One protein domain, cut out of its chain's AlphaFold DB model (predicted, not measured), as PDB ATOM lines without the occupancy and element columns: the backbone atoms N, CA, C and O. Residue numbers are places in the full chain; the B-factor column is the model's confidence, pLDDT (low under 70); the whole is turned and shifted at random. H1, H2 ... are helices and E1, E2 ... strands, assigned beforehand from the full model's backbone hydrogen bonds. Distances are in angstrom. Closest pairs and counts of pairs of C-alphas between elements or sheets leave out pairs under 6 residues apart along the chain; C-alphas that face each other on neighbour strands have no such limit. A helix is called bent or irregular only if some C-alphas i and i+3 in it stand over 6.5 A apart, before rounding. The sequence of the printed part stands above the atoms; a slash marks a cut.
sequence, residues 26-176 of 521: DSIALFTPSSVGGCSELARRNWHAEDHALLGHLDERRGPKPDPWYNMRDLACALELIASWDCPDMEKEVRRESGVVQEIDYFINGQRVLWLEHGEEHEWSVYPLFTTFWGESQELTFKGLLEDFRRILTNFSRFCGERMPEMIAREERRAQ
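This is residues 26 to 176 of the 521 residues of an uncharacterized protein of Bacteroidetes bacterium (UniProt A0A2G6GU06). A twisted sheet of four strands has H3 packed over one face, and the long bent helix H4 runs with its first arm, H4a, side by side with H3, while its second arm, H4b, leads on away from the sheet. H2 runs back beside H4b past the sheet's E4 edge, and the short H1 sits near the start of E3. The printed part has 151 residues, with four named helices and four named strands in the order H1 H2 H3 E1 E2 E3 E4 H4; the class is mixed, helices and strands. The sheet, in the order E1 E2 E3 E4, is antiparallel throughout and forms a meander, each strand the antiparallel neighbour of the one before; with H3 on one face it makes two layers, a sheet and a helix over it. The whole is compact, with a radius of gyration of the C-alphas of 16.1 A, and elongated in outline, spanning 53 by 33 by 24 A.

H1, residues 33 to 37, only grazes the sheet; its closest C-alpha pair with E3, residues 111 to 122, is Pro 33 and Gln 111, 6.7 A. H2, residues 41 to 59, is not on the sheet. It is irregular, with C-alphas 54 and 57 7.5 A apart, and has a kink of 50 degrees near residue 53. H3, residues 72 to 84, is on the sheet at a height over the sheet of 8.3 A. It lies over E2, residues 100 to 108, and only just runs along the strands, at 29 degrees to E2 on the local plane; their closest C-alphas are those of Ala 76 and Val 100, 6.1 A apart. E1, residues 91 to 97, forms a hairpin with E2, where N 93 and O 105 are 2.9 A apart. E2 and E3 form a hairpin, with N 106 and O 114 at 2.8 A. E3 bends by 56 degrees at residue 114 and forms a hairpin with E4, residues 125 to 132, where N 117 and O 129 are 2.8 A apart. H4, residues 145 to 176, was assigned as one helix by its hydrogen bonds but is bent: C-alphas 154 and 157 are 7.1 A apart, and its arms H4a, residues 145 to 154, and H4b, residues 157 to 176, stand at a steep tilt of 58 degrees. H3 touches H4a with residues 78 to 82 alone, at a shallow tilt of 19 degrees, the same way; the closest C-alphas, of Ala 78 and Leu 146, are 6.8 A apart. H2 touches H4b at a shallow tilt of 25 degrees, opposite ways, with the C-alphas of Ala 43 and Met 167 closest at 6.8 A. H3 and H4b are apart. Every O i to N i+4 pair is within hydrogen-bond range in H1, H3 and H4a, against 12 of 15 in H2 and 14 of 16 in H4b.

H1 begins at C-alpha 33, (119.734, 161.739, 165.750). H2 is 24.0 A from first to last C-alpha and H3 is 18.3 A. E1 measures 20.4 A, E2 24.6 A, E3 30.4 A and E4 22.3 A; E1 begins at C-alpha 91, (105.635, 164.066, 159.092). H4a measures 13.8 A and H4b 28.5 A, ending at C-alpha 176, (138.706, 169.732, 162.001).

The C-alphas of Asn 71 and Gln 176 are the two farthest apart, at 53.4 A. The printed part has no cut. The links from H2 to H3 and from E4 to H4 are long, 12 residues each; in the second, residues 138 to 139 pair antiparallel with residues 129 to 130 of E4. The mean pLDDT of the printed part is 85.5, and residues 59 to 70 and 121 to 125 are under 70.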
ATOM      1  N   ASP A  26     118.258 166.150 149.664       92.81
ATOM      2  CA  ASP A  26     119.602 166.164 150.242       92.81
ATOM      3  C   ASP A  26     119.649 166.878 151.598       92.81
ATOM      4  O   ASP A  26     120.340 166.413 152.504       92.81
ATOM      5  N   SER A  27     118.866 167.943 151.782       93.69
ATOM      6  CA  SER A  27     118.721 168.617 153.075       93.69
ATOM      7  C   SER A  27     117.907 167.792 154.076       93.69
ATOM      8  O   SER A  27     118.247 167.786 155.258       93.69
ATOM      9  N   ILE A  28     116.885 167.048 153.636       94.12
ATOM     10  CA  ILE A  28     116.102 166.146 154.508       94.12
ATOM     11  C   ILE A  28     117.007 165.065 155.120       94.12
ATOM     12  O   ILE A  28     116.931 164.792 156.320       94.12
ATOM     13  N   ALA A  29     117.924 164.499 154.329       94.75
ATOM     14  CA  ALA A  29     118.862 163.475 154.792       94.75
ATOM     15  C   ALA A  29     119.820 163.958 155.905       94.75
ATOM     16  O   ALA A  29     120.378 163.134 156.633       94.75
ATOM     17  N   LEU A  30     120.001 165.275 156.073       95.00
ATOM     18  CA  LEU A  30     120.841 165.855 157.127       95.00
ATOM     19  C   LEU A  30     120.193 165.814 158.515       95.00
ATOM     20  O   LEU A  30     120.897 166.010 159.508       95.00
ATOM     21  N   PHE A  31     118.888 165.556 158.618       95.06
ATOM     22  CA  PHE A  31     118.182 165.432 159.892       95.06
ATOM     23  C   PHE A  31     118.373 164.017 160.438       95.06
ATOM     24  O   PHE A  31     117.734 163.060 160.011       95.06
ATOM     25  N   THR A  32     119.299 163.878 161.382       94.50
ATOM     26  CA  THR A  32     119.717 162.612 161.997       94.50
ATOM     27  C   THR A  32     119.695 162.754 163.520       94.50
ATOM     28  O   THR A  32     119.799 163.876 164.024       94.50
ATOM     29  N   PRO A  33     119.660 161.653 164.292       93.50
ATOM     30  CA  PRO A  33     119.734 161.739 165.750       93.50
ATOM     31  C   PRO A  33     120.958 162.516 166.255       93.50
ATOM     32  O   PRO A  33     120.862 163.269 167.222       93.50
ATOM     33  N   SER A  34     122.107 162.399 165.581       87.56
ATOM     34  CA  SER A  34     123.317 163.159 165.918       87.56
ATOM     35  C   SER A  34     123.199 164.651 165.618       87.56
ATOM     36  O   SER A  34     123.648 165.464 166.422       87.56
ATOM     37  N   SER A  35     122.591 165.020 164.489       88.25
ATOM     38  CA  SER A  35     122.453 166.418 164.072       88.25
ATOM     39  C   SER A  35     121.251 167.123 164.686       88.25
ATOM     40  O   SER A  35     121.125 168.312 164.470       88.25
ATOM     41  N   VAL A  36     120.393 166.438 165.445       88.56
ATOM     42  CA  VAL A  36     119.260 167.040 166.171       88.56
ATOM     43  C   VAL A  36     119.438 166.892 167.686       88.56
ATOM     44  O   VAL A  36     119.262 167.851 168.426       88.56
ATOM     45  N   GLY A  37     119.870 165.731 168.182       84.00
ATOM     46  CA  GLY A  37     120.073 165.494 169.618       84.00
ATOM     47  C   GLY A  37     121.507 165.710 170.124       84.00
ATOM     48  O   GLY A  37     121.705 165.947 171.313       84.00
ATOM     49  N   GLY A  38     122.514 165.624 169.248       82.62
ATOM     50  CA  GLY A  38     123.934 165.520 169.622       82.62
ATOM     51  C   GLY A  38     124.802 166.757 169.372       82.62
ATOM     52  O   GLY A  38     126.027 166.635 169.367       82.62
ATOM     53  N   CYS A  39     124.225 167.936 169.129       83.44
ATOM     54  CA  CYS A  39     125.015 169.123 168.794       83.44
ATOM     55  C   CYS A  39     125.786 169.700 169.989       83.44
ATOM     56  O   CYS A  39     125.386 169.565 171.148       83.44
ATOM     57  N   SER A  40     126.865 170.437 169.709       87.44
ATOM     58  CA  SER A  40     127.561 171.189 170.755       87.44
ATOM     59  C   SER A  40     126.719 172.361 171.281       87.44
ATOM     60  O   SER A  40     125.846 172.887 170.587       87.44
ATOM     61  N   GLU A  41     127.010 172.836 172.497       89.56
ATOM     62  CA  GLU A  41     126.333 174.016 173.069       89.56
ATOM     63  C   GLU A  41     126.474 175.269 172.194       89.56
ATOM     64  O   GLU A  41     125.575 176.105 172.147       89.56
ATOM     65  N   LEU A  42     127.598 175.413 171.485       86.19
ATOM     66  CA  LEU A  42     127.814 176.542 170.581       86.19
ATOM     67  C   LEU A  42     126.902 176.457 169.355       86.19
ATOM     68  O   LEU A  42     126.361 177.478 168.945       86.19
ATOM     69  N   ALA A  43     126.717 175.261 168.787       87.81
ATOM     70  CA  ALA A  43     125.773 175.049 167.694       87.81
ATOM     71  C   ALA A  43     124.348 175.393 168.136       87.81
ATOM     72  O   ALA A  43     123.661 176.121 167.428       87.81
ATOM     73  N   ARG A  44     123.957 174.988 169.353       89.50
ATOM     74  CA  ARG A  44     122.665 175.359 169.949       89.50
ATOM     75  C   ARG A  44     122.511 176.874 170.098       89.50
ATOM     76  O   ARG A  44     121.501 177.426 169.688       89.50
ATOM     77  N   ARG A  45     123.533 177.573 170.611       88.81
ATOM     78  CA  ARG A  45     123.527 179.048 170.717       88.81
ATOM     79  C   ARG A  45     123.436 179.735 169.356       88.81
ATOM     80  O   ARG A  45     122.705 180.709 169.214       88.81
ATOM     81  N   ASN A  46     124.178 179.244 168.367       87.62
ATOM     82  CA  ASN A  46     124.130 179.787 167.013       87.62
ATOM     83  C   ASN A  46     122.757 179.550 166.382       87.62
ATOM     84  O   ASN A  46     122.216 180.464 165.778       87.62
ATOM     85  N   TRP A  47     122.185 178.357 166.555       89.31
ATOM     86  CA  TRP A  47     120.835 178.062 166.089       89.31
ATOM     87  C   TRP A  47     119.813 178.974 166.742       89.31
ATOM     88  O   TRP A  47     119.011 179.565 166.039       89.31
ATOM     89  N   HIS A  48     119.892 179.169 168.057       87.94
ATOM     90  CA  HIS A  48     119.003 180.073 168.777       87.94
ATOM     91  C   HIS A  48     119.039 181.504 168.213       87.94
ATOM     92  O   HIS A  48     118.008 182.162 168.118       87.94
ATOM     93  N   ALA A  49     120.213 181.997 167.802       87.69
ATOM     94  CA  ALA A  49     120.325 183.305 167.154       87.69
ATOM     95  C   ALA A  49     119.628 183.351 165.778       87.69
ATOM     96  O   ALA A  49     119.000 184.355 165.447       87.69
ATOM     97  N   GLU A  50     119.711 182.274 164.994       88.56
ATOM     98  CA  GLU A  50     119.015 182.150 163.704       88.56
ATOM     99  C   GLU A  50     117.495 181.968 163.896       88.56
ATOM    100  O   GLU A  50     116.702 182.573 163.178       88.56
ATOM    101  N   ASP A  51     117.083 181.194 164.903       86.06
ATOM    102  CA  ASP A  51     115.682 180.947 165.265       86.06
ATOM    103  C   ASP A  51     115.013 182.250 165.723       86.06
ATOM    104  O   ASP A  51     113.930 182.605 165.267       86.06
ATOM    105  N   HIS A  52     115.716 183.066 166.514       83.56
ATOM    106  CA  HIS A  52     115.263 184.413 166.863       83.56
ATOM    107  C   HIS A  52     115.102 185.316 165.627       83.56
ATOM    108  O   HIS A  52     114.222 186.173 165.601       83.56
ATOM    109  N   ALA A  53     115.915 185.159 164.578       81.38
ATOM    110  CA  ALA A  53     115.731 185.926 163.344       81.38
ATOM    111  C   ALA A  53     114.484 185.471 162.564       81.38
ATOM    112  O   ALA A  53     113.755 186.308 162.028       81.38
ATOM    113  N   LEU A  54     114.200 184.163 162.545       82.19
ATOM    114  CA  LEU A  54     112.974 183.611 161.961       82.19
ATOM    115  C   LEU A  54     111.730 184.096 162.724       82.19
ATOM    116  O   LEU A  54     110.732 184.500 162.117       82.19
ATOM    117  N   LEU A  55     111.811 184.094 164.053       81.25
ATOM    118  CA  LEU A  55     110.698 184.313 164.974       81.25
ATOM    119  C   LEU A  55     110.572 185.765 165.453       81.25
ATOM    120  O   LEU A  55     109.559 186.108 166.046       81.25
ATOM    121  N   GLY A  56     111.518 186.654 165.142       75.00
ATOM    122  CA  GLY A  56     111.554 188.024 165.683       75.00
ATOM    123  C   GLY A  56     110.318 188.879 165.369       75.00
ATOM    124  O   GLY A  56     109.999 189.816 166.092       75.00
ATOM    125  N   HIS A  57     109.555 188.516 164.337       70.69
ATOM    126  CA  HIS A  57     108.260 189.129 164.028       70.69
ATOM    127  C   HIS A  57     107.156 188.813 165.055       70.69
ATOM    128  O   HIS A  57     106.175 189.553 165.146       70.69
ATOM    129  N   LEU A  58     107.295 187.714 165.802       70.00
ATOM    130  CA  LEU A  58     106.417 187.345 166.911       70.00
ATOM    131  C   LEU A  58     106.689 188.245 168.122       70.00
ATOM    132  O   LEU A  58     105.751 188.643 168.812       70.00
ATOM    133  N   ASP A  59     107.948 188.643 168.327       62.69
ATOM    134  CA  ASP A  59     108.354 189.537 169.416       62.69
ATOM    135  C   ASP A  59     107.917 190.991 169.191       62.69
ATOM    136  O   ASP A  59     107.522 191.659 170.143       62.69
ATOM    137  N   GLU A  60     107.873 191.488 167.949       59.47
ATOM    138  CA  GLU A  60     107.381 192.849 167.645       59.47
ATOM    139  C   GLU A  60     105.906 193.068 168.043       59.47
ATOM    140  O   GLU A  60     105.474 194.199 168.276       59.47
ATOM    141  N   ARG A  61     105.121 191.984 168.139       57.41
ATOM    142  CA  ARG A  61     103.717 192.003 168.584       57.41
ATOM    143  C   ARG A  61     103.564 191.777 170.093       57.41
ATOM    144  O   ARG A  61     102.461 191.965 170.615       57.41
ATOM    145  N   ARG A  62     104.634 191.409 170.810       56.38
ATOM    146  CA  ARG A  62     104.615 191.239 172.266       56.38
ATOM    147  C   ARG A  62     104.641 192.609 172.949       56.38
ATOM    148  O   ARG A  62     105.678 193.233 173.144       56.38
ATOM    149  N   GLY A  63     103.460 193.074 173.358       59.22
ATOM    150  CA  GLY A  63     103.343 194.002 174.489       59.22
ATOM    151  C   GLY A  63     103.853 193.357 175.795       59.22
ATOM    152  O   GLY A  63     104.344 192.231 175.775       59.22
ATOM    153  N   PRO A  64     103.723 194.016 176.962       53.69
ATOM    154  CA  PRO A  64     104.379 193.590 178.206       53.69
ATOM    155  C   PRO A  64     103.933 192.243 178.825       53.69
ATOM    156  O   PRO A  64     104.393 191.941 179.921       53.69
ATOM    157  N   LYS A  65     103.083 191.442 178.163       63.34
ATOM    158  CA  LYS A  65     102.861 189.985 178.323       63.34
ATOM    159  C   LYS A  65     101.732 189.549 177.367       63.34
ATOM    160  O   LYS A  65     100.821 190.351 177.151       63.34
ATOM    161  N   PRO A  66     101.759 188.339 176.778       61.03
ATOM    162  CA  PRO A  66     100.619 187.824 176.022       61.03
ATOM    163  C   PRO A  66      99.390 187.682 176.934       61.03
ATOM    164  O   PRO A  66      99.483 187.129 178.029       61.03
ATOM    165  N   ASP A  67      98.231 188.182 176.491       64.62
ATOM    166  CA  ASP A  67      96.971 187.963 177.210       64.62
ATOM    167  C   ASP A  67      96.678 186.447 177.275       64.62
ATOM    168  O   ASP A  67      96.710 185.790 176.225       64.62
ATOM    169  N   PRO A  68      96.395 185.878 178.466       64.75
ATOM    170  CA  PRO A  68      96.066 184.462 178.597       64.75
ATOM    171  C   PRO A  68      94.832 184.072 177.789       64.75
ATOM    172  O   PRO A  68      93.893 184.860 177.626       64.75
ATOM    173  N   TRP A  69      94.790 182.817 177.336       67.62
ATOM    174  CA  TRP A  69      93.559 182.256 176.792       67.62
ATOM    175  C   TRP A  69      92.576 181.981 177.927       67.62
ATOM    176  O   TRP A  69      92.707 181.011 178.665       67.62
ATOM    177  N   TYR A  70      91.538 182.808 178.034       61.88
ATOM    178  CA  TYR A  70      90.443 182.581 178.985       61.88
ATOM    179  C   TYR A  70      89.340 181.661 178.428       61.88
ATOM    180  O   TYR A  70      88.452 181.243 179.168       61.88
ATOM    181  N   ASN A  71      89.369 181.342 177.125       78.81
ATOM    182  CA  ASN A  71      88.406 180.450 176.478       78.81
ATOM    183  C   ASN A  71      89.088 179.194 175.914       78.81
ATOM    184  O   ASN A  71      89.514 179.162 174.758       78.81
ATOM    185  N   MET A  72      89.111 178.132 176.722       81.12
ATOM    186  CA  MET A  72      89.659 176.814 176.365       81.12
ATOM    187  C   MET A  72      89.045 176.219 175.095       81.12
ATOM    188  O   MET A  72      89.708 175.500 174.352       81.12
ATOM    189  N   ARG A  73      87.774 176.531 174.811       83.25
ATOM    190  CA  ARG A  73      87.098 176.034 173.610       83.25
ATOM    191  C   ARG A  73      87.669 176.661 172.343       83.25
ATOM    192  O   ARG A  73      87.799 175.965 171.341       83.25
ATOM    193  N   ASP A  74      88.001 177.949 172.382       84.31
ATOM    194  CA  ASP A  74      88.587 178.625 171.225       84.31
ATOM    195  C   ASP A  74      90.005 178.092 170.966       84.31
ATOM    196  O   ASP A  74      90.364 177.885 169.808       84.31
ATOM    197  N   LEU A  75      90.780 177.806 172.026       85.94
ATOM    198  CA  LEU A  75      92.129 177.240 171.901       85.94
ATOM    199  C   LEU A  75      92.076 175.843 171.290       85.94
ATOM    200  O   LEU A  75      92.761 175.577 170.307       85.94
ATOM    201  N   ALA A  76      91.208 174.979 171.821       87.00
ATOM    202  CA  ALA A  76      90.996 173.638 171.290       87.00
ATOM    203  C   ALA A  76      90.595 173.671 169.803       87.00
ATOM    204  O   ALA A  76      91.128 172.905 169.004       87.00
ATOM    205  N   CYS A  77      89.709 174.592 169.406       87.81
ATOM    206  CA  CYS A  77      89.347 174.790 168.000       87.81
ATOM    207  C   CYS A  77      90.542 175.246 167.146       87.81
ATOM    208  O   CYS A  77      90.705 174.765 166.025       87.81
ATOM    209  N   ALA A  78      91.367 176.168 167.648       88.81
ATOM    210  CA  ALA A  78      92.543 176.647 166.928       88.81
ATOM    211  C   ALA A  78      93.596 175.541 166.752       88.81
ATOM    212  O   ALA A  78      94.116 175.372 165.651       88.81
ATOM    213  N   LEU A  79      93.859 174.750 167.797       91.50
ATOM    214  CA  LEU A  79      94.773 173.608 167.740       91.50
ATOM    215  C   LEU A  79      94.261 172.504 166.807       91.50
ATOM    216  O   LEU A  79      95.049 171.957 166.046       91.50
ATOM    217  N   GLU A  80      92.957 172.209 166.793       92.06
ATOM    218  CA  GLU A  80      92.382 171.255 165.829       92.06
ATOM    219  C   GLU A  80      92.508 171.755 164.383       92.06
ATOM    220  O   GLU A  80      92.790 170.972 163.474       92.06
ATOM    221  N   LEU A  81      92.367 173.065 164.154       91.75
ATOM    222  CA  LEU A  81      92.619 173.644 162.837       91.75
ATOM    223  C   LEU A  81      94.096 173.514 162.441       91.75
ATOM    224  O   LEU A  81      94.378 173.046 161.340       91.75
ATOM    225  N   ILE A  82      95.036 173.847 163.325       93.19
ATOM    226  CA  ILE A  82      96.474 173.659 163.066       93.19
ATOM    227  C   ILE A  82      96.786 172.179 162.792       93.19
ATOM    228  O   ILE A  82      97.465 171.849 161.820       93.19
ATOM    229  N   ALA A  83      96.219 171.271 163.590       94.12
ATOM    230  CA  ALA A  83      96.356 169.829 163.422       94.12
ATOM    231  C   ALA A  83      95.769 169.326 162.095       94.12
ATOM    232  O   ALA A  83      96.148 168.245 161.643       94.12
ATOM    233  N   SER A  84      94.888 170.087 161.441       93.12
ATOM    234  CA  SER A  84      94.348 169.755 160.118       93.12
ATOM    235  C   SER A  84      95.240 170.191 158.947       93.12
ATOM    236  O   SER A  84      95.055 169.684 157.844       93.12
ATOM    237  N   TRP A  85      96.212 171.090 159.156       92.75
ATOM    238  CA  TRP A  85      97.094 171.577 158.087       92.75
ATOM    239  C   TRP A  85      98.121 170.534 157.669       92.75
ATOM    240  O   TRP A  85      98.713 169.867 158.516       92.75
ATOM    241  N   ASP A  86      98.348 170.410 156.366       89.12
ATOM    242  CA  ASP A  86      99.315 169.468 155.807       89.12
ATOM    243  C   ASP A  86     100.659 170.150 155.517       89.12
ATOM    244  O   ASP A  86     100.694 171.317 155.118       89.12
ATOM    245  N   CYS A  87     101.754 169.431 155.754       89.75
ATOM    246  CA  CYS A  87     103.133 169.898 155.592       89.75
ATOM    247  C   CYS A  87     103.937 168.784 154.897       89.75
ATOM    248  O   CYS A  87     104.451 167.911 155.588       89.75
ATOM    249  N   PRO A  88     104.040 168.775 153.556       85.88
ATOM    250  CA  PRO A  88     104.510 167.610 152.797       85.88
ATOM    251  C   PRO A  88     105.861 167.009 153.219       85.88
ATOM    252  O   PRO A  88     105.995 165.788 153.178       85.88
ATOM    253  N   ASP A  89     106.829 167.818 153.666       89.69
ATOM    254  CA  ASP A  89     108.149 167.306 154.096       89.69
ATOM    255  C   ASP A  89     108.311 167.219 155.614       89.69
ATOM    256  O   ASP A  89     109.407 166.949 156.113       89.69
ATOM    257  N   MET A  90     107.232 167.470 156.357       93.94
ATOM    258  CA  MET A  90     107.193 167.289 157.797       93.94
ATOM    259  C   MET A  90     106.115 166.269 158.154       93.94
ATOM    260  O   MET A  90     104.924 166.583 158.171       93.94
ATOM    261  N   GLU A  91     106.536 165.047 158.488       95.12
ATOM    262  CA  GLU A  91     105.635 164.066 159.092       95.12
ATOM    263  C   GLU A  91     105.057 164.657 160.381       95.12
ATOM    264  O   GLU A  91     105.755 165.344 161.125       95.12
ATOM    265  N   LYS A  92     103.766 164.436 160.630       95.75
ATOM    266  CA  LYS A  92     103.046 165.070 161.732       95.75
ATOM    267  C   LYS A  92     102.357 164.026 162.594       95.75
ATOM    268  O   LYS A  92     101.507 163.282 162.105       95.75
ATOM    269  N   GLU A  93     102.634 164.054 163.890       97.81
ATOM    270  CA  GLU A  93     101.914 163.276 164.894       97.81
ATOM    271  C   GLU A  93     101.079 164.208 165.773       97.81
ATOM    272  O   GLU A  93     101.528 165.278 166.173       97.81
ATOM    273  N   VAL A  94      99.841 163.815 166.083       97.00
ATOM    274  CA  VAL A  94      98.945 164.631 166.913       97.00
ATOM    275  C   VAL A  94      98.475 163.824 168.111       97.00
ATOM    276  O   VAL A  94      97.715 162.861 167.955       97.00
ATOM    277  N   ARG A  95      98.872 164.242 169.314       96.88
ATOM    278  CA  ARG A  95      98.445 163.610 170.567       96.88
ATOM    279  C   ARG A  95      97.180 164.276 171.084       96.88
ATOM    280  O   ARG A  95      97.051 165.501 171.084       96.88
ATOM    281  N   ARG A  96      96.222 163.451 171.510       95.25
ATOM    282  CA  ARG A  96      94.922 163.897 172.018       95.25
ATOM    283  C   ARG A  96      94.625 163.288 173.372       95.25
ATOM    284  O   ARG A  96      94.820 162.091 173.567       95.25
ATOM    285  N   GLU A  97      94.041 164.093 174.247       92.44
ATOM    286  CA  GLU A  97      93.503 163.659 175.530       92.44
ATOM    287  C   GLU A  97      92.055 164.127 175.648       92.44
ATOM    288  O   GLU A  97      91.730 165.273 175.342       92.44
ATOM    289  N   SER A  98      91.150 163.218 176.022       90.38
ATOM    290  CA  SER A  98      89.705 163.493 176.101       90.38
ATOM    291  C   SER A  98      89.096 164.104 174.823       90.38
ATOM    292  O   SER A  98      88.084 164.798 174.875       90.38
ATOM    293  N   GLY A  99      89.698 163.825 173.660       88.44
ATOM    294  CA  GLY A  99      89.259 164.347 172.361       88.44
ATOM    295  C   GLY A  99      89.743 165.763 172.032       88.44
ATOM    296  O   GLY A  99      89.275 166.321 171.047       88.44
ATOM    297  N   VAL A 100      90.661 166.331 172.821       89.25
ATOM    298  CA  VAL A 100      91.290 167.641 172.589       89.25
ATOM    299  C   VAL A 100      92.760 167.446 172.220       89.25
ATOM    300  O   VAL A 100      93.427 166.590 172.804       89.25
ATOM    301  N   VAL A 101      93.268 168.212 171.249       92.38
ATOM    302  CA  VAL A 101      94.695 168.231 170.880       92.38
ATOM    303  C   VAL A 101      95.521 168.770 172.040       92.38
ATOM    304  O   VAL A 101      95.327 169.909 172.451       92.38
ATOM    305  N   GLN A 102      96.441 167.942 172.529       93.25
ATOM    306  CA  GLN A 102      97.411 168.319 173.557       93.25
ATOM    307  C   GLN A 102      98.749 168.718 172.943       93.25
ATOM    308  O   GLN A 102      99.430 169.598 173.451       93.25
ATOM    309  N   GLU A 103      99.125 168.080 171.836       95.56
ATOM    310  CA  GLU A 103     100.443 168.262 171.243       95.56
ATOM    311  C   GLU A 103     100.406 167.938 169.751       95.56
ATOM    312  O   GLU A 103      99.729 166.993 169.323       95.56
ATOM    313  N   ILE A 104     101.130 168.729 168.965       97.00
ATOM    314  CA  ILE A 104     101.353 168.504 167.539       97.00
ATOM    315  C   ILE A 104     102.856 168.469 167.312       97.00
ATOM    316  O   ILE A 104     103.519 169.497 167.428       97.00
ATOM    317  N   ASP A 105     103.369 167.297 166.969       97.19
ATOM    318  CA  ASP A 105     104.776 167.066 166.678       97.19
ATOM    319  C   ASP A 105     104.999 167.048 165.172       97.19
ATOM    320  O   ASP A 105     104.268 166.374 164.448       97.19
ATOM    321  N   TYR A 106     106.029 167.754 164.712       96.50
ATOM    322  CA  TYR A 106     106.475 167.731 163.327       96.50
ATOM    323  C   TYR A 106     107.889 167.164 163.237       96.50
ATOM    324  O   TYR A 106     108.793 167.531 164.004       96.50
ATOM    325  N   PHE A 107     108.085 166.289 162.258       96.88
ATOM    326  CA  PHE A 107     109.292 165.506 162.074       96.88
ATOM    327  C   PHE A 107     109.847 165.686 160.669       96.88
ATOM    328  O   PHE A 107     109.120 165.550 159.692       96.88
ATOM    329  N   ILE A 108     111.156 165.899 160.559       95.88
ATOM    330  CA  ILE A 108     111.883 165.800 159.288       95.88
ATOM    331  C   ILE A 108     112.782 164.573 159.397       95.88
ATOM    332  O   ILE A 108     113.565 164.461 160.342       95.88
ATOM    333  N   ASN A 109     112.647 163.632 158.460       96.00
ATOM    334  CA  ASN A 109     113.410 162.377 158.453       96.00
ATOM    335  C   ASN A 109     113.340 161.610 159.799       96.00
ATOM    336  O   ASN A 109     114.345 161.135 160.336       96.00
ATOM    337  N   GLY A 110     112.147 161.561 160.403       95.44
ATOM    338  CA  GLY A 110     111.904 160.917 161.698       95.44
ATOM    339  C   GLY A 110     112.530 161.619 162.910       95.44
ATOM    340  O   GLY A 110     112.491 161.074 164.011       95.44
ATOM    341  N   GLN A 111     113.124 162.807 162.746       96.44
ATOM    342  CA  GLN A 111     113.616 163.627 163.854       96.44
ATOM    343  C   GLN A 111     112.609 164.721 164.180       96.44
ATOM    344  O   GLN A 111     112.224 165.482 163.296       96.44
ATOM    345  N   ARG A 112     112.205 164.821 165.449       95.75
ATOM    346  CA  ARG A 112     111.302 165.874 165.922       95.75
ATOM    347  C   ARG A 112     112.010 167.221 165.806       95.75
ATOM    348  O   ARG A 112     113.021 167.429 166.472       95.75
ATOM    349  N   VAL A 113     111.497 168.108 164.960       94.25
ATOM    350  CA  VAL A 113     112.101 169.426 164.686       94.25
ATOM    351  C   VAL A 113     111.273 170.580 165.235       94.25
ATOM    352  O   VAL A 113     111.812 171.640 165.549       94.25
ATOM    353  N   LEU A 114     109.971 170.366 165.370       94.38
ATOM    354  CA  LEU A 114     109.018 171.380 165.778       94.38
ATOM    355  C   LEU A 114     107.925 170.724 166.588       94.38
ATOM    356  O   LEU A 114     107.480 169.631 166.238       94.38
ATOM    357  N   TRP A 115     107.444 171.405 167.613       95.06
ATOM    358  CA  TRP A 115     106.226 170.979 168.263       95.06
ATOM    359  C   TRP A 115     105.456 172.130 168.880       95.06
ATOM    360  O   TRP A 115     106.006 173.175 169.234       95.06
ATOM    361  N   LEU A 116     104.147 171.922 168.955       93.94
ATOM    362  CA  LEU A 116     103.195 172.824 169.573       93.94
ATOM    363  C   LEU A 116     102.498 172.083 170.701       93.94
ATOM    364  O   LEU A 116     101.782 171.120 170.441       93.94
ATOM    365  N   GLU A 117     102.690 172.549 171.926       92.06
ATOM    366  CA  GLU A 117     102.084 171.985 173.128       92.06
ATOM    367  C   GLU A 117     100.964 172.889 173.628       92.06
ATOM    368  O   GLU A 117     101.020 174.121 173.558       92.06
ATOM    369  N   HIS A 118      99.946 172.258 174.188       87.31
ATOM    370  CA  HIS A 118      98.975 172.899 175.046       87.31
ATOM    371  C   HIS A 118      99.626 173.152 176.418       87.31
ATOM    372  O   HIS A 118      99.612 172.294 177.298       87.31
ATOM    373  N   GLY A 119     100.256 174.318 176.585       78.00
ATOM    374  CA  GLY A 119     100.942 174.690 177.818       78.00
ATOM    375  C   GLY A 119      99.966 175.120 178.910       78.00
ATOM    376  O   GLY A 119      99.268 176.122 178.760       78.00
ATOM    377  N   GLU A 120      99.941 174.395 180.027       75.38
ATOM    378  CA  GLU A 120      99.202 174.773 181.234       75.38
ATOM    379  C   GLU A 120     100.172 175.331 182.281       75.38
ATOM    380  O   GLU A 120     100.943 174.587 182.887       75.38
ATOM    381  N   GLU A 121     100.153 176.647 182.503       64.88
ATOM    382  CA  GLU A 121     100.966 177.263 183.563       64.88
ATOM    383  C   GLU A 121     100.234 177.184 184.918       64.88
ATOM    384  O   GLU A 121     100.830 176.859 185.948       64.88
ATOM    385  N   HIS A 122      98.912 177.409 184.909       66.69
ATOM    386  CA  HIS A 122      98.005 177.329 186.060       66.69
ATOM    387  C   HIS A 122      96.593 176.901 185.614       66.69
ATOM    388  O   HIS A 122      96.262 177.010 184.437       66.69
ATOM    389  N   GLU A 123      95.719 176.522 186.561       63.59
ATOM    390  CA  GLU A 123      94.316 176.096 186.325       63.59
ATOM    391  C   GLU A 123      93.469 177.054 185.450       63.59
ATOM    392  O   GLU A 123      92.402 176.673 184.971       63.59
ATOM    393  N   TRP A 124      93.913 178.300 185.249       62.09
ATOM    394  CA  TRP A 124      93.152 179.370 184.594       62.09
ATOM    395  C   TRP A 124      93.914 180.069 183.458       62.09
ATOM    396  O   TRP A 124      93.379 181.006 182.866       62.09
ATOM    397  N   SER A 125      95.155 179.662 183.172       68.69
ATOM    398  CA  SER A 125      96.010 180.293 182.162       68.69
ATOM    399  C   SER A 125      96.676 179.233 181.300       68.69
ATOM    400  O   SER A 125      97.587 178.526 181.737       68.69
ATOM    401  N   VAL A 126      96.200 179.151 180.062       74.56
ATOM    402  CA  VAL A 126      96.714 178.222 179.064       74.56
ATOM    403  C   VAL A 126      97.299 179.012 177.906       74.56
ATOM    404  O   VAL A 126      96.702 179.987 177.436       74.56
ATOM    405  N   TYR A 127      98.472 178.585 177.456       80.69
ATOM    406  CA  TYR A 127      99.185 179.182 176.342       80.69
ATOM    407  C   TYR A 127      99.671 178.085 175.396       80.69
ATOM    408  O   TYR A 127     100.274 177.113 175.844       80.69
ATOM    409  N   PRO A 128      99.451 178.220 174.081       83.88
ATOM    410  CA  PRO A 128     100.150 177.385 173.117       83.88
ATOM    411  C   PRO A 128     101.657 177.661 173.210       83.88
ATOM    412  O   PRO A 128     102.103 178.789 172.968       83.88
ATOM    413  N   LEU A 129     102.420 176.629 173.570       86.19
ATOM    414  CA  LEU A 129     103.875 176.661 173.649       86.19
ATOM    415  C   LEU A 129     104.450 176.059 172.379       86.19
ATOM    416  O   LEU A 129     104.266 174.884 172.076       86.19
ATOM    417  N   PHE A 130     105.152 176.890 171.633       87.50
ATOM    418  CA  PHE A 130     105.859 176.485 170.436       87.50
ATOM    419  C   PHE A 130     107.323 176.230 170.762       87.50
ATOM    420  O   PHE A 130     107.959 177.085 171.369       87.50
ATOM    421  N   THR A 131     107.883 175.111 170.316       89.50
ATOM    422  CA  THR A 131     109.301 174.814 170.541       89.50
ATOM    423  C   THR A 131     109.938 174.198 169.298       89.50
ATOM    424  O   THR A 131     109.317 173.409 168.583       89.50
ATOM    425  N   THR A 132     111.195 174.561 169.040       91.19
ATOM    426  CA  THR A 132     112.043 173.958 168.001       91.19
ATOM    427  C   THR A 132     113.086 173.046 168.654       91.19
ATOM    428  O   THR A 132     113.420 173.208 169.824       91.19
ATOM    429  N   PHE A 133     113.650 172.086 167.918       86.81
ATOM    430  CA  PHE A 133     114.578 171.084 168.476       86.81
ATOM    431  C   PHE A 133     115.840 171.626 169.168       86.81
ATOM    432  O   PHE A 133     116.444 170.902 169.959       86.81
ATOM    433  N   TRP A 134     116.223 172.883 168.921       84.62
ATOM    434  CA  TRP A 134     117.327 173.586 169.598       84.62
ATOM    435  C   TRP A 134     116.942 174.953 170.172       84.62
ATOM    436  O   TRP A 134     117.806 175.630 170.736       84.62
ATOM    437  N   GLY A 135     115.689 175.365 170.002       78.44
ATOM    438  CA  GLY A 135     115.180 176.649 170.455       78.44
ATOM    439  C   GLY A 135     114.636 176.592 171.875       78.44
ATOM    440  O   GLY A 135     114.432 175.527 172.460       78.44
ATOM    441  N   GLU A 136     114.404 177.773 172.429       79.31
ATOM    442  CA  GLU A 136     113.612 177.921 173.643       79.31
ATOM    443  C   GLU A 136     112.122 177.894 173.292       79.31
ATOM    444  O   GLU A 136     111.716 178.304 172.201       79.31
ATOM    445  N   SER A 137     111.302 177.409 174.223       84.56
ATOM    446  CA  SER A 137     109.852 177.442 174.068       84.56
ATOM    447  C   SER A 137     109.360 178.888 174.026       84.56
ATOM    448  O   SER A 137     109.731 179.714 174.859       84.56
ATOM    449  N   GLN A 138     108.500 179.197 173.063       82.69
ATOM    450  CA  GLN A 138     107.900 180.509 172.889       82.69
ATOM    451  C   GLN A 138     106.386 180.439 173.068       82.69
ATOM    452  O   GLN A 138     105.695 179.655 172.421       82.69
ATOM    453  N   GLU A 139     105.866 181.319 173.918       82.69
ATOM    454  CA  GLU A 139     104.428 181.537 174.060       82.69
ATOM    455  C   GLU A 139     103.874 182.298 172.851       82.69
ATOM    456  O   GLU A 139     104.370 183.380 172.506       82.69
ATOM    457  N   LEU A 140     102.815 181.766 172.241       77.06
ATOM    458  CA  LEU A 140     102.086 182.432 171.163       77.06
ATOM    459  C   LEU A 140     100.835 183.138 171.704       77.06
ATOM    460  O   LEU A 140     100.101 182.614 172.543       77.06
ATOM    461  N   THR A 141     100.570 184.349 171.207       73.81
ATOM    462  CA  THR A 141      99.434 185.154 171.682       73.81
ATOM    463  C   THR A 141      98.112 184.702 171.050       73.81
ATOM    464  O   THR A 141      98.080 184.211 169.919       73.81
ATOM    465  N   PHE A 142      96.990 184.934 171.744       71.00
ATOM    466  CA  PHE A 142      95.643 184.708 171.193       71.00
ATOM    467  C   PHE A 142      95.433 185.432 169.854       71.00
ATOM    468  O   PHE A 142      94.908 184.872 168.889       71.00
ATOM    469  N   LYS A 143      95.865 186.697 169.784       71.56
ATOM    470  CA  LYS A 143      95.691 187.568 168.621       71.56
ATOM    471  C   LYS A 143      96.827 187.353 167.622       71.56
ATOM    472  O   LYS A 143      97.691 188.205 167.464       71.56
ATOM    473  N   GLY A 144      96.798 186.217 166.941       76.62
ATOM    474  CA  GLY A 144      97.795 185.910 165.919       76.62
ATOM    475  C   GLY A 144      98.070 184.430 165.742       76.62
ATOM    476  O   GLY A 144      98.484 184.071 164.652       76.62
ATOM    477  N   LEU A 145      97.745 183.573 166.726       85.00
ATOM    478  CA  LEU A 145      98.088 182.140 166.733       85.00
ATOM    479  C   LEU A 145      97.975 181.457 165.362       85.00
ATOM    480  O   LEU A 145      98.939 180.865 164.896       85.00
ATOM    481  N   LEU A 146      96.818 181.542 164.701       87.69
ATOM    482  CA  LEU A 146      96.614 180.872 163.412       87.69
ATOM    483  C   LEU A 146      97.463 181.475 162.281       87.69
ATOM    484  O   LEU A 146      97.961 180.740 161.439       87.69
ATOM    485  N   GLU A 147      97.624 182.796 162.235       86.75
ATOM    486  CA  GLU A 147      98.424 183.468 161.202       86.75
ATOM    487  C   GLU A 147      99.923 183.243 161.438       86.75
ATOM    488  O   GLU A 147     100.651 182.870 160.519       86.75
ATOM    489  N   ASP A 148     100.354 183.404 162.687       86.12
ATOM    490  CA  ASP A 148     101.726 183.235 163.142       86.12
ATOM    491  C   ASP A 148     102.170 181.780 162.952       86.12
ATOM    492  O   ASP A 148     103.192 181.528 162.320       86.12
ATOM    493  N   PHE A 149     101.369 180.798 163.385       89.25
ATOM    494  CA  PHE A 149     101.713 179.384 163.220       89.25
ATOM    495  C   PHE A 149     101.667 178.935 161.760       89.25
ATOM    496  O   PHE A 149     102.530 178.177 161.322       89.25
ATOM    497  N   ARG A 150     100.712 179.446 160.968       89.75
ATOM    498  CA  ARG A 150     100.703 179.230 159.515       89.75
ATOM    499  C   ARG A 150     101.995 179.754 158.892       89.75
ATOM    500  O   ARG A 150     102.622 179.043 158.115       89.75
ATOM    501  N   ARG A 151     102.426 180.963 159.261       87.88
ATOM    502  CA  ARG A 151     103.679 181.552 158.780       87.88
ATOM    503  C   ARG A 151     104.898 180.749 159.231       87.88
ATOM    504  O   ARG A 151     105.806 180.566 158.422       87.88
ATOM    505  N   ILE A 152     104.935 180.282 160.477       89.56
ATOM    506  CA  ILE A 152     106.013 179.424 160.978       89.56
ATOM    507  C   ILE A 152     106.069 178.145 160.147       89.56
ATOM    508  O   ILE A 152     107.090 177.897 159.524       89.56
ATOM    509  N   LEU A 153     104.982 177.378 160.049       90.44
ATOM    510  CA  LEU A 153     104.973 176.107 159.316       90.44
ATOM    511  C   LEU A 153     105.303 176.259 157.829       90.44
ATOM    512  O   LEU A 153     106.004 175.415 157.280       90.44
ATOM    513  N   THR A 154     104.862 177.349 157.193       89.62
ATOM    514  CA  THR A 154     105.214 177.671 155.801       89.62
ATOM    515  C   THR A 154     106.718 177.902 155.613       89.62
ATOM    516  O   THR A 154     107.252 177.602 154.549       89.62
ATOM    517  N   ASN A 155     107.418 178.451 156.610       89.81
ATOM    518  CA  ASN A 155     108.818 178.866 156.463       89.81
ATOM    519  C   ASN A 155     109.823 177.968 157.188       89.81
ATOM    520  O   ASN A 155     111.000 177.982 156.837       89.81
ATOM    521  N   PHE A 156     109.394 177.234 158.212       90.69
ATOM    522  CA  PHE A 156     110.285 176.547 159.141       90.69
ATOM    523  C   PHE A 156     111.020 175.386 158.479       90.69
ATOM    524  O   PHE A 156     112.217 175.223 158.697       90.69
ATOM    525  N   SER A 157     110.336 174.625 157.624       90.56
ATOM    526  CA  SER A 157     110.939 173.544 156.841       90.56
ATOM    527  C   SER A 157     112.066 174.077 155.946       90.56
ATOM    528  O   SER A 157     113.195 173.595 156.013       90.56
ATOM    529  N   ARG A 158     111.808 175.146 155.185       90.00
ATOM    530  CA  ARG A 158     112.805 175.817 154.344       90.00
ATOM    531  C   ARG A 158     113.958 176.384 155.166       90.00
ATOM    532  O   ARG A 158     115.112 176.141 154.832       90.00
ATOM    533  N   PHE A 159     113.663 177.080 156.264       91.81
ATOM    534  CA  PHE A 159     114.680 177.580 157.193       91.81
ATOM    535  C   PHE A 159     115.589 176.446 157.683       91.81
ATOM    536  O   PHE A 159     116.813 176.562 157.641       91.81
ATOM    537  N   CYS A 160     114.994 175.321 158.078       92.25
ATOM    538  CA  CYS A 160     115.702 174.109 158.461       92.25
ATOM    539  C   CYS A 160     116.579 173.580 157.315       92.25
ATOM    540  O   CYS A 160     117.760 173.304 157.526       92.25
ATOM    541  N   GLY A 161     116.034 173.502 156.100       92.12
ATOM    542  CA  GLY A 161     116.741 173.060 154.900       92.12
ATOM    543  C   GLY A 161     117.925 173.938 154.492       92.12
ATOM    544  O   GLY A 161     118.925 173.412 154.008       92.12
ATOM    545  N   GLU A 162     117.837 175.251 154.716       92.31
ATOM    546  CA  GLU A 162     118.889 176.229 154.413       92.31
ATOM    547  C   GLU A 162     119.966 176.283 155.507       92.31
ATOM    548  O   GLU A 162     121.163 176.342 155.216       92.31
ATOM    549  N   ARG A 163     119.562 176.255 156.784       93.06
ATOM    550  CA  ARG A 163     120.468 176.488 157.920       93.06
ATOM    551  C   ARG A 163     121.135 175.234 158.455       93.06
ATOM    552  O   ARG A 163     122.264 175.324 158.944       93.06
ATOM    553  N   MET A 164     120.498 174.068 158.357       92.06
ATOM    554  CA  MET A 164     121.090 172.813 158.826       92.06
ATOM    555  C   MET A 164     122.421 172.482 158.114       92.06
ATOM    556  O   MET A 164     123.402 172.222 158.820       92.06
ATOM    557  N   PRO A 165     122.542 172.579 156.768       92.88
ATOM    558  CA  PRO A 165     123.825 172.387 156.086       92.88
ATOM    559  C   PRO A 165     124.914 173.349 156.580       92.88
ATOM    560  O   PRO A 165     126.053 172.942 156.818       92.88
ATOM    561  N   GLU A 166     124.574 174.628 156.778       92.31
ATOM    562  CA  GLU A 166     125.520 175.630 157.275       92.31
ATOM    563  C   GLU A 166     126.002 175.308 158.694       92.31
ATOM    564  O   GLU A 166     127.191 175.473 158.992       92.31
ATOM    565  N   MET A 167     125.100 174.848 159.566       90.50
ATOM    566  CA  MET A 167     125.417 174.510 160.952       90.50
ATOM    567  C   MET A 167     126.329 173.285 161.034       90.50
ATOM    568  O   MET A 167     127.361 173.338 161.708       90.50
ATOM    569  N   ILE A 168     126.006 172.225 160.286       90.69
ATOM    570  CA  ILE A 168     126.841 171.022 160.182       90.69
ATOM    571  C   ILE A 168     128.226 171.399 159.648       90.69
ATOM    572  O   ILE A 168     129.232 171.115 160.298       90.69
ATOM    573  N   ALA A 169     128.303 172.159 158.552       91.25
ATOM    574  CA  ALA A 169     129.578 172.598 157.985       91.25
ATOM    575  C   ALA A 169     130.391 173.504 158.934       91.25
ATOM    576  O   ALA A 169     131.623 173.573 158.843       91.25
ATOM    577  N   ARG A 170     129.746 174.270 159.826       90.12
ATOM    578  CA  ARG A 170     130.436 175.053 160.872       90.12
ATOM    579  C   ARG A 170     131.013 174.138 161.956       90.12
ATOM    580  O   ARG A 170     132.178 174.317 162.316       90.12
ATOM    581  N   GLU A 171     130.246 173.164 162.438       89.12
ATOM    582  CA  GLU A 171     130.699 172.209 163.458       89.12
ATOM    583  C   GLU A 171     131.794 171.276 162.929       89.12
ATOM    584  O   GLU A 171     132.809 171.093 163.598       89.12
ATOM    585  N   GLU A 172     131.673 170.775 161.700       89.81
ATOM    586  CA  GLU A 172     132.719 169.982 161.047       89.81
ATOM    587  C   GLU A 172     134.021 170.775 160.914       89.81
ATOM    588  O   GLU A 172     135.083 170.300 161.320       89.81
ATOM    589  N   ARG A 173     133.959 172.025 160.427       88.19
ATOM    590  CA  ARG A 173     135.139 172.904 160.360       88.19
ATOM    591  C   ARG A 173     135.745 173.146 161.736       88.19
ATOM    592  O   ARG A 173     136.966 173.225 161.864       88.19
ATOM    593  N   ARG A 174     134.922 173.277 162.776       87.38
ATOM    594  CA  ARG A 174     135.392 173.438 164.154       87.38
ATOM    595  C   ARG A 174     136.086 172.177 164.659       87.38
ATOM    596  O   ARG A 174     137.173 172.298 165.218       87.38
ATOM    597  N   ALA A 175     135.497 171.002 164.449       87.19
ATOM    598  CA  ALA A 175     136.086 169.722 164.824       87.19
ATOM    599  C   ALA A 175     137.424 169.500 164.101       87.19
ATOM    600  O   ALA A 175     138.429 169.205 164.744       87.19
ATOM    601  N   GLN A 176     137.474 169.768 162.793       86.75
ATOM    602  CA  GLN A 176     138.706 169.732 162.001       86.75
ATOM    603  C   GLN A 176     139.758 170.712 162.539       86.75
ATOM    604  O   GLN A 176     140.911 170.336 162.734       86.75
TER     605      GLN A 176